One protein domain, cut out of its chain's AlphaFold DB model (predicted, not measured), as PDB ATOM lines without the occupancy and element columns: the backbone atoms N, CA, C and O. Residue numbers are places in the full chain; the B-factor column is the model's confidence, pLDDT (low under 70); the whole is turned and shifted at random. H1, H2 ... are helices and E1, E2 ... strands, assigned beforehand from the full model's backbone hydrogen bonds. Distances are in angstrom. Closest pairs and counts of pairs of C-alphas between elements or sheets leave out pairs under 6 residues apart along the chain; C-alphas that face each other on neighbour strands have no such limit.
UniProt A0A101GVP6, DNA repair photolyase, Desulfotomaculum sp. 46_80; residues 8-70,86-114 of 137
ATOM      1  N   VAL A   8      10.805 -32.248 110.559       95.44
ATOM      2  CA  VAL A   8      10.009 -33.473 110.502       95.44
ATOM      3  C   VAL A   8      10.607 -34.413 109.466       95.44
ATOM      4  O   VAL A   8      10.848 -34.017 108.329       95.44
ATOM      5  N   PHE A   9      10.852 -35.657 109.860       95.94
ATOM      6  CA  PHE A   9      11.305 -36.715 108.966       95.94
ATOM      7  C   PHE A   9      10.186 -37.720 108.735       95.94
ATOM      8  O   PHE A   9       9.531 -38.125 109.692       95.94
ATOM      9  N   PHE A  10      10.006 -38.163 107.497       96.44
ATOM     10  CA  PHE A  10       9.049 -39.205 107.138       96.44
ATOM     11  C   PHE A  10       9.769 -40.425 106.571       96.44
ATOM     12  O   PHE A  10      10.658 -40.302 105.724       96.44
ATOM     13  N   GLU A  11       9.362 -41.614 107.001       95.62
ATOM     14  CA  GLU A  11       9.614 -42.826 106.222       95.62
ATOM     15  C   GLU A  11       8.666 -42.856 105.014       95.62
ATOM     16  O   GLU A  11       7.470 -42.622 105.201       95.62
ATOM     17  N   PRO A  12       9.124 -43.189 103.794       94.44
ATOM     18  CA  PRO A  12       8.241 -43.292 102.629       94.44
ATOM     19  C   PRO A  12       7.049 -44.233 102.852       94.44
ATOM     20  O   PRO A  12       5.939 -43.950 102.418       94.44
ATOM     21  N   GLU A  13       7.257 -45.326 103.593       94.31
ATOM     22  CA  GLU A  13       6.196 -46.275 103.954       94.31
ATOM     23  C   GLU A  13       5.104 -45.652 104.826       94.31
ATOM     24  O   GLU A  13       3.952 -46.066 104.735       94.31
ATOM     25  N   SER A  14       5.428 -44.633 105.629       94.94
ATOM     26  CA  SER A  14       4.440 -43.973 106.486       94.94
ATOM     27  C   SER A  14       3.341 -43.275 105.681       94.94
ATOM     28  O   SER A  14       2.207 -43.190 106.143       94.94
ATOM     29  N   LEU A  15       3.635 -42.854 104.447       95.31
ATOM     30  CA  LEU A  15       2.660 -42.222 103.556       95.31
ATOM     31  C   LEU A  15       1.623 -43.199 102.999       95.31
ATOM     32  O   LEU A  15       0.616 -42.759 102.469       95.31
ATOM     33  N   LYS A  16       1.824 -44.514 103.151       95.75
ATOM     34  CA  LYS A  16       0.807 -45.517 102.800       95.75
ATOM     35  C   LYS A  16      -0.358 -45.551 103.795       95.75
ATOM     36  O   LYS A  16      -1.361 -46.201 103.526       95.75
ATOM     37  N   TYR A  17      -0.223 -44.882 104.944       96.56
ATOM     38  CA  TYR A  17      -1.231 -44.855 105.997       96.56
ATOM     39  C   TYR A  17      -1.954 -43.500 106.023       96.56
ATOM     40  O   TYR A  17      -1.292 -42.459 105.926       96.56
ATOM     41  N   PRO A  18      -3.279 -43.468 106.277       96.00
ATOM     42  CA  PRO A  18      -4.058 -42.225 106.297       96.00
ATOM     43  C   PRO A  18      -3.508 -41.164 107.260       96.00
ATOM     44  O   PRO A  18      -3.525 -39.965 106.972       96.00
ATOM     45  N   LEU A  19      -2.983 -41.596 108.413       96.12
ATOM     46  CA  LEU A  19      -2.365 -40.694 109.383       96.12
ATOM     47  C   LEU A  19      -1.064 -40.075 108.848       96.12
ATOM     48  O   LEU A  19      -0.817 -38.897 109.097       96.12
ATOM     49  N   GLY A  20      -0.255 -40.829 108.100       96.19
ATOM     50  CA  GLY A  20       0.978 -40.318 107.505       96.19
ATOM     51  C   GLY A  20       0.711 -39.224 106.477       96.19
ATOM     52  O   GLY A  20       1.292 -38.143 106.583       96.19
ATOM     53  N   GLU A  21      -0.237 -39.442 105.560       96.31
ATOM     54  CA  GLU A  21      -0.650 -38.411 104.595       96.31
ATOM     55  C   GLU A  21      -1.208 -37.161 105.285       96.31
ATOM     56  O   GLU A  21      -0.877 -36.028 104.922       96.31
ATOM     57  N   LYS A  22      -2.038 -37.349 106.319       96.69
ATOM     58  CA  LYS A  22      -2.614 -36.246 107.096       96.69
ATOM     59  C   LYS A  22      -1.532 -35.416 107.785       96.69
ATOM     60  O   LYS A  22      -1.614 -34.187 107.777       96.69
ATOM     61  N   LEU A  23      -0.532 -36.070 108.380       95.75
ATOM     62  CA  LEU A  23       0.587 -35.398 109.040       95.75
ATOM     63  C   LEU A  23       1.469 -34.656 108.035       95.75
ATOM     64  O   LEU A  23       1.857 -33.524 108.317       95.75
ATOM     65  N   LEU A  24       1.738 -35.244 106.866       95.38
ATOM     66  CA  LEU A  24       2.502 -34.588 105.805       95.38
ATOM     67  C   LEU A  24       1.836 -33.268 105.396       95.38
ATOM     68  O   LEU A  24       2.431 -32.204 105.563       95.38
ATOM     69  N   ARG A  25       0.555 -33.320 105.004       95.56
ATOM     70  CA  ARG A  25      -0.221 -32.129 104.611       95.56
ATOM     71  C   ARG A  25      -0.289 -31.086 105.728       95.56
ATOM     72  O   ARG A  25      -0.255 -29.882 105.471       95.56
ATOM     73  N   PHE A  26      -0.398 -31.530 106.982       94.81
ATOM     74  CA  PHE A  26      -0.422 -30.640 108.140       94.81
ATOM     75  C   PHE A  26       0.896 -29.869 108.303       94.81
ATOM     76  O   PHE A  26       0.866 -28.653 108.505       94.81
ATOM     77  N   PHE A  27       2.039 -30.553 108.214       94.12
ATOM     78  CA  PHE A  27       3.350 -29.928 108.388       94.12
ATOM     79  C   PHE A  27       3.765 -29.076 107.187       94.12
ATOM     80  O   PHE A  27       4.322 -27.996 107.394       94.12
ATOM     81  N   GLU A  28       3.402 -29.480 105.968       92.50
ATOM     82  CA  GLU A  28       3.569 -28.668 104.756       92.50
ATOM     83  C   GLU A  28       2.790 -27.353 104.857       92.50
ATOM     84  O   GLU A  28       3.361 -26.276 104.693       92.50
ATOM     85  N   LYS A  29       1.506 -27.406 105.246       93.31
ATOM     86  CA  LYS A  29       0.679 -26.203 105.440       93.31
ATOM     87  C   LYS A  29       1.221 -25.278 106.533       93.31
ATOM     88  O   LYS A  29       0.994 -24.070 106.498       93.31
ATOM     89  N   LYS A  30       1.912 -25.834 107.528       89.38
ATOM     90  CA  LYS A  30       2.550 -25.079 108.614       89.38
ATOM     91  C   LYS A  30       3.927 -24.520 108.241       89.38
ATOM     92  O   LYS A  30       4.489 -23.791 109.053       89.38
ATOM     93  N   GLY A  31       4.462 -24.842 107.060       88.19
ATOM     94  CA  GLY A  31       5.792 -24.415 106.622       88.19
ATOM     95  C   GLY A  31       6.934 -25.061 107.412       88.19
ATOM     96  O   GLY A  31       8.025 -24.497 107.486       88.19
ATOM     97  N   ALA A  32       6.694 -26.211 108.051       87.56
ATOM     98  CA  ALA A  32       7.742 -26.926 108.767       87.56
ATOM     99  C   ALA A  32       8.663 -27.650 107.763       87.56
ATOM    100  O   ALA A  32       8.155 -28.283 106.839       87.56
ATOM    101  N   PRO A  33       9.997 -27.617 107.937       91.69
ATOM    102  CA  PRO A  33      10.915 -28.383 107.099       91.69
ATOM    103  C   PRO A  33      10.617 -29.887 107.159       91.69
ATOM    104  O   PRO A  33      10.758 -30.511 108.219       91.69
ATOM    105  N   VAL A  34      10.228 -30.456 106.017       93.38
ATOM    106  CA  VAL A  34       9.972 -31.889 105.835       93.38
ATOM    107  C   VAL A  34      11.135 -32.527 105.076       93.38
ATOM    108  O   VAL A  34      11.579 -32.011 104.054       93.38
ATOM    109  N   ALA A  35      11.623 -33.659 105.573       93.19
ATOM    110  CA  ALA A  35      12.636 -34.481 104.923       93.19
ATOM    111  C   ALA A  35      12.227 -35.958 104.933       93.19
ATOM    112  O   ALA A  35      11.407 -36.388 105.745       93.19
ATOM    113  N   PHE A  36      12.834 -36.759 104.060       92.88
ATOM    114  CA  PHE A  36      12.597 -38.200 104.002       92.88
ATOM    115  C   PHE A  36      13.783 -38.981 104.567       92.88
ATOM    116  O   PHE A  36      14.941 -38.581 104.433       92.88
ATOM    117  N   THR A  37      13.493 -40.106 105.213       90.81
ATOM    118  CA  THR A  37      14.493 -41.039 105.735       90.81
ATOM    119  C   THR A  37      14.133 -42.469 105.356       90.81
ATOM    120  O   THR A  37      12.966 -42.844 105.362       90.81
ATOM    121  N   ALA A  38      15.137 -43.295 105.063       87.25
ATOM    122  CA  ALA A  38      14.920 -44.720 104.816       87.25
ATOM    123  C   ALA A  38      14.521 -45.480 106.093       87.25
ATOM    124  O   ALA A  38      13.885 -46.527 106.015       87.25
ATOM    125  N   SER A  39      14.919 -44.978 107.268       85.38
ATOM    126  CA  SER A  39      14.544 -45.569 108.550       85.38
ATOM    127  C   SER A  39      14.416 -44.524 109.653       85.38
ATOM    128  O   SER A  39      15.280 -43.657 109.826       85.38
ATOM    129  N   HIS A  40      13.394 -44.678 110.487       81.88
ATOM    130  CA  HIS A  40      13.152 -43.892 111.688       81.88
ATOM    131  C   HIS A  40      14.219 -44.105 112.771       81.88
ATOM    132  O   HIS A  40      14.236 -43.368 113.750       81.88
ATOM    133  N   ASN A  41      15.119 -45.087 112.620       82.44
ATOM    134  CA  ASN A  41      16.245 -45.319 113.534       82.44
ATOM    135  C   ASN A  41      17.529 -44.579 113.110       82.44
ATOM    136  O   ASN A  41      18.463 -44.407 113.907       82.44
ATOM    137  N   ARG A  42      17.620 -44.133 111.850       84.00
ATOM    138  CA  ARG A  42      18.815 -43.471 111.312       84.00
ATOM    139  C   ARG A  42      18.435 -42.301 110.413       84.00
ATOM    140  O   ARG A  42      18.291 -42.457 109.210       84.00
ATOM    141  N   LEU A  43      18.373 -41.116 111.016       85.12
ATOM    142  CA  LEU A  43      18.160 -39.867 110.291       85.12
ATOM    143  C   LEU A  43      19.443 -39.416 109.561       85.12
ATOM    144  O   LEU A  43      20.505 -39.374 110.199       85.12
ATOM    145  N   PRO A  44      19.367 -39.080 108.259       81.62
ATOM    146  CA  PRO A  44      20.480 -38.495 107.517       81.62
ATOM    147  C   PRO A  44      20.761 -37.063 107.997       81.62
ATOM    148  O   PRO A  44      19.844 -36.330 108.357       81.62
ATOM    149  N   GLY A  45      22.037 -36.668 108.037       79.00
ATOM    150  CA  GLY A  45      22.454 -35.316 108.445       79.00
ATOM    151  C   GLY A  45      22.315 -34.996 109.940       79.00
ATOM    152  O   GLY A  45      22.681 -33.905 110.358       79.00
ATOM    153  N   TYR A  46      21.825 -35.931 110.757       82.12
ATOM    154  CA  TYR A  46      21.707 -35.740 112.202       82.12
ATOM    155  C   TYR A  46      23.093 -35.769 112.877       82.12
ATOM    156  O   TYR A  46      23.836 -36.741 112.672       82.12
ATOM    157  N   PRO A  47      23.454 -34.756 113.690       78.69
ATOM    158  CA  PRO A  47      24.742 -34.718 114.367       78.69
ATOM    159  C   PRO A  47      24.848 -35.901 115.331       78.69
ATOM    160  O   PRO A  47      23.904 -36.250 116.032       78.69
ATOM    161  N   ARG A  48      25.998 -36.585 115.319       75.94
ATOM    162  CA  ARG A  48      26.267 -37.755 116.185       75.94
ATOM    163  C   ARG A  48      27.574 -37.660 116.961       75.94
ATOM    164  O   ARG A  48      27.792 -38.454 117.869       75.94
ATOM    165  N   ARG A  49      28.448 -36.721 116.585       78.62
ATOM    166  CA  ARG A  49      29.761 -36.525 117.218       78.62
ATOM    167  C   ARG A  49      29.653 -35.715 118.513       78.62
ATOM    168  O   ARG A  49      30.361 -36.008 119.467       78.62
ATOM    169  N   HIS A  50      28.730 -34.755 118.573       82.88
ATOM    170  CA  HIS A  50      28.534 -33.895 119.740       82.88
ATOM    171  C   HIS A  50      27.245 -34.261 120.480       82.88
ATOM    172  O   HIS A  50      26.144 -33.943 120.030       82.88
ATOM    173  N   HIS A  51      27.373 -34.917 121.638       84.50
ATOM    174  CA  HIS A  51      26.237 -35.416 122.427       84.50
ATOM    175  C   HIS A  51      25.206 -34.330 122.766       84.50
ATOM    176  O   HIS A  51      24.008 -34.546 122.585       84.50
ATOM    177  N   ARG A  52      25.664 -33.152 123.209       88.44
ATOM    178  CA  ARG A  52      24.791 -32.029 123.588       88.44
ATOM    179  C   ARG A  52      23.987 -31.493 122.405       88.44
ATOM    180  O   ARG A  52      22.782 -31.300 122.522       88.44
ATOM    181  N   GLU A  53      24.648 -31.262 121.278       88.88
ATOM    182  CA  GLU A  53      24.007 -30.752 120.063       88.88
ATOM    183  C   GLU A  53      22.981 -31.752 119.524       88.88
ATOM    184  O   GLU A  53      21.823 -31.396 119.315       88.88
ATOM    185  N   SER A  54      23.380 -33.025 119.435       88.00
ATOM    186  CA  SER A  54      22.501 -34.135 119.051       88.00
ATOM    187  C   SER A  54      21.250 -34.158 119.928       88.00
ATOM    188  O   SER A  54      20.130 -34.165 119.430       88.00
ATOM    189  N   TYR A  55      21.422 -34.103 121.249       90.31
ATOM    190  CA  TYR A  55      20.308 -34.103 122.191       90.31
ATOM    191  C   TYR A  55      19.340 -32.933 121.966       90.31
ATOM    192  O   TYR A  55      18.134 -33.147 121.831       90.31
ATOM    193  N   LEU A  56      19.859 -31.706 121.871       90.69
ATOM    194  CA  LEU A  56      19.043 -30.504 121.691       90.69
ATOM    195  C   LEU A  56      18.313 -30.475 120.343       90.69
ATOM    196  O   LEU A  56      17.179 -29.990 120.281       90.69
ATOM    197  N   GLU A  57      18.938 -30.970 119.275       91.25
ATOM    198  CA  GLU A  57      18.301 -31.091 117.962       91.25
ATOM    199  C   GLU A  57      17.256 -32.208 117.951       91.25
ATOM    200  O   GLU A  57      16.140 -32.009 117.465       91.25
ATOM    201  N   GLY A  58      17.564 -33.354 118.560       91.81
ATOM    202  CA  GLY A  58      16.644 -34.478 118.650       91.81
ATOM    203  C   GLY A  58      15.347 -34.101 119.360       91.81
ATOM    204  O   GLY A  58      14.269 -34.333 118.824       91.81
ATOM    205  N   LYS A  59      15.419 -33.396 120.494       93.31
ATOM    206  CA  LYS A  59      14.232 -32.914 121.231       93.31
ATOM    207  C   LYS A  59      13.354 -31.920 120.457       93.31
ATOM    208  O   LYS A  59      12.248 -31.615 120.892       93.31
ATOM    209  N   LYS A  60      13.827 -31.422 119.311       93.69
ATOM    210  CA  LYS A  60      13.098 -30.530 118.395       93.69
ATOM    211  C   LYS A  60      12.762 -31.205 117.061       93.69
ATOM    212  O   LYS A  60      12.228 -30.544 116.175       93.69
ATOM    213  N   THR A  61      13.070 -32.490 116.916       94.38
ATOM    214  CA  THR A  61      12.890 -33.266 115.690       94.38
ATOM    215  C   THR A  61      11.796 -34.305 115.895       94.38
ATOM    216  O   THR A  61      11.825 -35.067 116.865       94.38
ATOM    217  N   LEU A  62      10.841 -34.333 114.969       95.69
ATOM    218  CA  LEU A  62       9.798 -35.349 114.897       95.69
ATOM    219  C   LEU A  62      10.102 -36.311 113.750       95.69
ATOM    220  O   LEU A  62      10.531 -35.895 112.678       95.69
ATOM    221  N   VAL A  63       9.852 -37.592 113.969       95.88
ATOM    222  CA  VAL A  63      10.005 -38.642 112.969       95.88
ATOM    223  C   VAL A  63       8.696 -39.410 112.881       95.88
ATOM    224  O   VAL A  63       8.206 -39.935 113.880       95.88
ATOM    225  N   VAL A  64       8.139 -39.472 111.683       96.75
ATOM    226  CA  VAL A  64       6.920 -40.203 111.356       96.75
ATOM    227  C   VAL A  64       7.334 -41.487 110.647       96.75
ATOM    228  O   VAL A  64       7.984 -41.446 109.601       96.75
ATOM    229  N   GLY A  65       7.006 -42.628 111.243       96.12
ATOM    230  CA  GLY A  65       7.441 -43.933 110.752       96.12
ATOM    231  C   GLY A  65       6.407 -45.032 110.946       96.12
ATOM    232  O   GLY A  65       5.307 -44.798 111.446       96.12
ATOM    233  N   VAL A  66       6.772 -46.245 110.551       95.44
ATOM    234  CA  VAL A  66       5.948 -47.452 110.676       95.44
ATOM    235  C   VAL A  66       6.571 -48.380 111.714       95.44
ATOM    236  O   VAL A  66       7.771 -48.679 111.686       95.44
ATOM    237  N   ARG A  67       5.764 -48.848 112.670       94.12
ATOM    238  CA  ARG A  67       6.216 -49.790 113.691       94.12
ATOM    239  C   ARG A  67       6.222 -51.203 113.117       94.12
ATOM    240  O   ARG A  67       5.178 -51.826 113.015       94.12
ATOM    241  N   ARG A  68       7.407 -51.732 112.807       91.31
ATOM    242  CA  ARG A  68       7.561 -53.102 112.270       91.31
ATOM    243  C   ARG A  68       7.535 -54.198 113.341       91.31
ATOM    244  O   ARG A  68       7.186 -55.335 113.060       91.31
ATOM    245  N   THR A  69       7.930 -53.871 114.571       91.00
ATOM    246  CA  THR A  69       7.945 -54.820 115.693       91.00
ATOM    247  C   THR A  69       6.665 -54.683 116.511       91.00
ATOM    248  O   THR A  69       6.515 -53.696 117.239       91.00
ATOM    249  N   LEU A  70       5.790 -55.686 116.408       89.38
ATOM    250  CA  LEU A  70       4.487 -55.750 117.084       89.38
ATOM    251  C   LEU A  70       4.509 -56.520 118.419       89.38
ATOM    252  O   LEU A  70       3.482 -56.648 119.071       89.38
ATOM    253  N   VAL A  86       4.178 -44.016 120.448       93.88
ATOM    254  CA  VAL A  86       5.201 -42.981 120.349       93.88
ATOM    255  C   VAL A  86       6.501 -43.454 120.990       93.88
ATOM    256  O   VAL A  86       6.615 -44.543 121.553       93.88
ATOM    257  N   THR A  87       7.574 -42.703 120.784       92.38
ATOM    258  CA  THR A  87       8.841 -42.939 121.476       92.38
ATOM    259  C   THR A  87       9.551 -41.612 121.700       92.38
ATOM    260  O   THR A  87       9.665 -40.811 120.770       92.38
ATOM    261  N   SER A  88      10.109 -41.422 122.901       92.94
ATOM    262  CA  SER A  88      10.696 -40.159 123.381       92.94
ATOM    263  C   SER A  88       9.656 -39.061 123.659       92.94
ATOM    264  O   SER A  88       8.456 -39.238 123.494       92.94
ATOM    265  N   CYS A  89      10.139 -37.918 124.142       93.31
ATOM    266  CA  CYS A  89       9.352 -36.768 124.580       93.31
ATOM    267  C   CYS A  89      10.122 -35.469 124.271       93.31
ATOM    268  O   CYS A  89      11.355 -35.483 124.358       93.31
ATOM    269  N   PRO A  90       9.448 -34.344 123.958       93.88
ATOM    270  CA  PRO A  90      10.095 -33.038 123.761       93.88
ATOM    271  C   PRO A  90      10.700 -32.432 125.036       93.88
ATOM    272  O   PRO A  90      11.495 -31.495 124.955       93.88
ATOM    273  N   GLY A  91      10.341 -32.957 126.211       92.62
ATOM    274  CA  GLY A  91      10.855 -32.503 127.498       92.62
ATOM    275  C   GLY A  91      12.360 -32.721 127.661       92.62
ATOM    276  O   GLY A  91      12.942 -33.661 127.110       92.62
ATOM    277  N   GLN A  92      12.975 -31.847 128.459       92.94
ATOM    278  CA  GLN A  92      14.396 -31.879 128.815       92.94
ATOM    279  C   GLN A  92      14.582 -32.033 130.329       92.94
ATOM    280  O   GLN A  92      15.379 -31.329 130.935       92.94
ATOM    281  N   CYS A  93      13.809 -32.929 130.948       94.19
ATOM    282  CA  CYS A  93      13.928 -33.207 132.377       94.19
ATOM    283  C   CYS A  93      15.343 -33.712 132.686       94.19
ATOM    284  O   CYS A  93      15.794 -34.683 132.077       94.19
ATOM    285  N   GLU A  94      16.020 -33.082 133.643       92.75
ATOM    286  CA  GLU A  94      17.393 -33.440 134.033       92.75
ATOM    287  C   GLU A  94      17.490 -34.883 134.551       92.75
ATOM    288  O   GLU A  94      18.487 -35.565 134.344       92.75
ATOM    289  N   TYR A  95      16.399 -35.377 135.140       94.06
ATOM    290  CA  TYR A  95      16.247 -36.731 135.672       94.06
ATOM    291  C   TYR A  95      15.555 -37.703 134.696       94.06
ATOM    292  O   TYR A  95      15.009 -38.726 135.108       94.06
ATOM    293  N   CYS A  96      15.504 -37.394 133.395       92.06
ATOM    294  CA  CYS A  96      14.784 -38.228 132.431       92.06
ATOM    295  C   CYS A  96      15.434 -39.614 132.273       92.06
ATOM    296  O   CYS A  96      16.448 -39.767 131.591       92.06
ATOM    297  N   TYR A  97      14.785 -40.649 132.809       91.81
ATOM    298  CA  TYR A  97      15.249 -42.037 132.704       91.81
ATOM    299  C   TYR A  97      15.325 -42.551 131.251       91.81
ATOM    300  O   TYR A  97      16.077 -43.469 130.935       91.81
ATOM    301  N   LEU A  98      14.569 -41.946 130.327       90.19
ATOM    302  CA  LEU A  98      14.632 -42.303 128.909       90.19
ATOM    303  C   LEU A  98      15.987 -41.965 128.279       90.19
ATOM    304  O   LEU A  98      16.313 -42.525 127.235       90.19
ATOM    305  N   MET A  99      16.781 -41.079 128.888       86.00
ATOM    306  CA  MET A  99      18.094 -40.707 128.364       86.00
ATOM    307  C   MET A  99      19.083 -41.878 128.384       86.00
ATOM    308  O   MET A  99      19.908 -41.998 127.482       86.00
ATOM    309  N   THR A 100      18.978 -42.769 129.371       85.62
ATOM    310  CA  THR A 100      19.793 -43.989 129.438       85.62
ATOM    311  C   THR A 100      19.171 -45.137 128.638       85.62
ATOM    312  O   THR A 100      19.903 -45.931 128.052       85.62
ATOM    313  N   ASN A 101      17.837 -45.193 128.531       84.56
ATOM    314  CA  ASN A 101      17.119 -46.309 127.899       84.56
ATOM    315  C   ASN A 101      16.906 -46.187 126.378       84.56
ATOM    316  O   ASN A 101      16.887 -47.199 125.683       84.56
ATOM    317  N   LEU A 102      16.739 -44.979 125.824       79.88
ATOM    318  CA  LEU A 102      16.482 -44.772 124.385       79.88
ATOM    319  C   LEU A 102      17.760 -44.722 123.530       79.88
ATOM    320  O   LEU A 102      17.700 -44.452 122.327       79.88
ATOM    321  N   GLY A 103      18.923 -44.978 124.134       74.38
ATOM    322  CA  GLY A 103      20.213 -44.962 123.455       74.38
ATOM    323  C   GLY A 103      20.522 -43.616 122.784       74.38
ATOM    324  O   GLY A 103      20.214 -42.545 123.296       74.38
ATOM    325  N   LYS A 104      21.146 -43.660 121.598       71.44
ATOM    326  CA  LYS A 104      21.625 -42.465 120.866       71.44
ATOM    327  C   LYS A 104      20.547 -41.771 120.012       71.44
ATOM    328  O   LYS A 104      20.890 -41.006 119.109       71.44
ATOM    329  N   THR A 105      19.262 -42.043 120.246       81.94
ATOM    330  CA  THR A 105      18.143 -41.507 119.446       81.94
ATOM    331  C   THR A 105      17.142 -40.746 120.325       81.94
ATOM    332  O   THR A 105      16.087 -41.282 120.657       81.94
ATOM    333  N   PRO A 106      17.457 -39.498 120.723       87.75
ATOM    334  CA  PRO A 106      16.608 -38.698 121.608       87.75
ATOM    335  C   PRO A 106      15.407 -38.053 120.898       87.75
ATOM    336  O   PRO A 106      14.554 -37.468 121.569       87.75
ATOM    337  N   TYR A 107      15.334 -38.135 119.567       92.88
ATOM    338  CA  TYR A 107      14.248 -37.557 118.779       92.88
ATOM    339  C   TYR A 107      12.918 -38.284 118.958       92.88
ATOM    340  O   TYR A 107      12.861 -39.455 119.335       92.88
ATOM    341  N   ILE A 108      11.842 -37.543 118.709       94.56
ATOM    342  CA  ILE A 108      10.473 -37.991 118.944       94.56
ATOM    343  C   ILE A 108      10.031 -38.817 117.745       94.56
ATOM    344  O   ILE A 108      10.159 -38.366 116.609       94.56
ATOM    345  N   ARG A 109       9.516 -40.019 117.993       94.88
ATOM    346  CA  ARG A 109       8.956 -40.896 116.961       94.88
ATOM    347  C   ARG A 109       7.467 -41.079 117.182       94.88
ATOM    348  O   ARG A 109       7.040 -41.262 118.319       94.88
ATOM    349  N   VAL A 110       6.710 -41.065 116.096       95.88
ATOM    350  CA  VAL A 110       5.279 -41.376 116.067       95.88
ATOM    351  C   VAL A 110       5.055 -42.444 115.007       95.88
ATOM    352  O   VAL A 110       5.599 -42.337 113.903       95.88
ATOM    353  N   TYR A 111       4.269 -43.463 115.347       96.69
ATOM    354  CA  TYR A 111       3.960 -44.558 114.434       96.69
ATOM    355  C   TYR A 111       2.572 -44.390 113.818       96.69
ATOM    356  O   TYR A 111       1.612 -44.054 114.510       96.69
ATOM    357  N   VAL A 112       2.474 -44.599 112.504       97.25
ATOM    358  CA  VAL A 112       1.235 -44.339 111.747       97.25
ATOM    359  C   VAL A 112       0.369 -45.573 111.504       97.25
ATOM    360  O   VAL A 112      -0.810 -45.424 111.192       97.25
ATOM    361  N   ASN A 113       0.918 -46.778 111.684       96.12
ATOM    362  CA  ASN A 113       0.217 -48.052 111.509       96.12
ATOM    363  C   ASN A 113      -0.633 -48.413 112.738       96.12
ATOM    364  O   ASN A 113      -0.454 -49.453 113.368       96.12
ATOM    365  N   LEU A 114      -1.555 -47.516 113.096       95.19
ATOM    366  CA  LEU A 114      -2.389 -47.646 114.292       95.19
ATOM    367  C   LEU A 114      -3.237 -48.921 114.276       95.19
ATOM    368  O   LEU A 114      -3.332 -49.584 115.300       95.19
TER     369      LEU A 114
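This is residues 8 to 70 and 86 to 114 of the 137 residues of the protein "DNA repair photolyase" of Desulfotomaculum sp. 46_80 (UniProt A0A101GVP6). A small twisted sheet of four parallel strands, E2 E1 E3 E4, has H2 packed slantwise over one face and short H1 grazing it. H3 and H4, with long loops, lie out beyond the beginnings of E3 and E4. The printed part has 92 residues with four named helices and four named strands, in the order E1 H1 H2 E2 H3 E3 H4 E4. The class is mixed, helices and strands, but only 44 residues are in named elements, under half. The whole is compact, with a radius of gyration of the C-alphas of 13.3 A and spans of 36 by 32 by 22 A.

Find C-alpha 8 at (10.009, -33.473, 110.502), where E1, residues 8 to 10, begins. H1 is residues 12 to 16, and H2, residues 18 to 29, runs 16.7 A from C-alpha 18 at (-4.058, -42.225, 106.297). Then come E2, residues 34 to 36; H3, residues 51 to 58, 10.4 A long; and E3, residues 61 to 65, 13.0 A long. After the cut look for H4, residues 98 to 101, and E4, residues 108 to 111, 10.3 A long, ending at (3.960, -44.558, 114.434).

Begin at E1, an inner strand: N 9 and O 62 of E3 are 2.8 A apart, and N 35 of E2 and O 8 are 2.9 A apart, both within hydrogen-bond range. E3 also has E4 as parallel neighbour, with N 63 and O 108 at 2.8 A. H2 lies over E1 and E3 at a height over the sheet of 9.5 A, in two layers, a helix on one face of a sheet. On the local plane H2 and E1 stand at 36 degrees, slantwise to the strands. H1 and H2 touch only at the corner, H2 with residues 20 to 24 alone; the closest C-alphas, Ser 14 and Gly 20, are 5.1 A apart. E1, H1 H2, E2 is a strand-helix-strand unit, parallel neighbour strands with helices between, and E2, H3, E3 a split one, with E1 between its strands; both crossovers are right-handed. H3 and H4 are not on the sheet and are apart. Every O i to N i+4 pair is within hydrogen-bond range in H2 and H3; H1 has 0 of 1, but 2 of 2 O i to N i+3 pairs, and H4 is too short for an O i to N i+4 pair.

The C-alphas farthest apart, of Lys 16 and Glu 94, are 37.4 A apart. Residues 71 to 85 are not printed, and C-alphas 70 and 86 are 13.2 A apart across this cut. Residues 86 to 87 pair antiparallel with residues 109 to 110 of E4. The link from E2 to H3 is long, 14 residues. Mean pLDDT of the printed part is 90.8, and no printed residue is under 70.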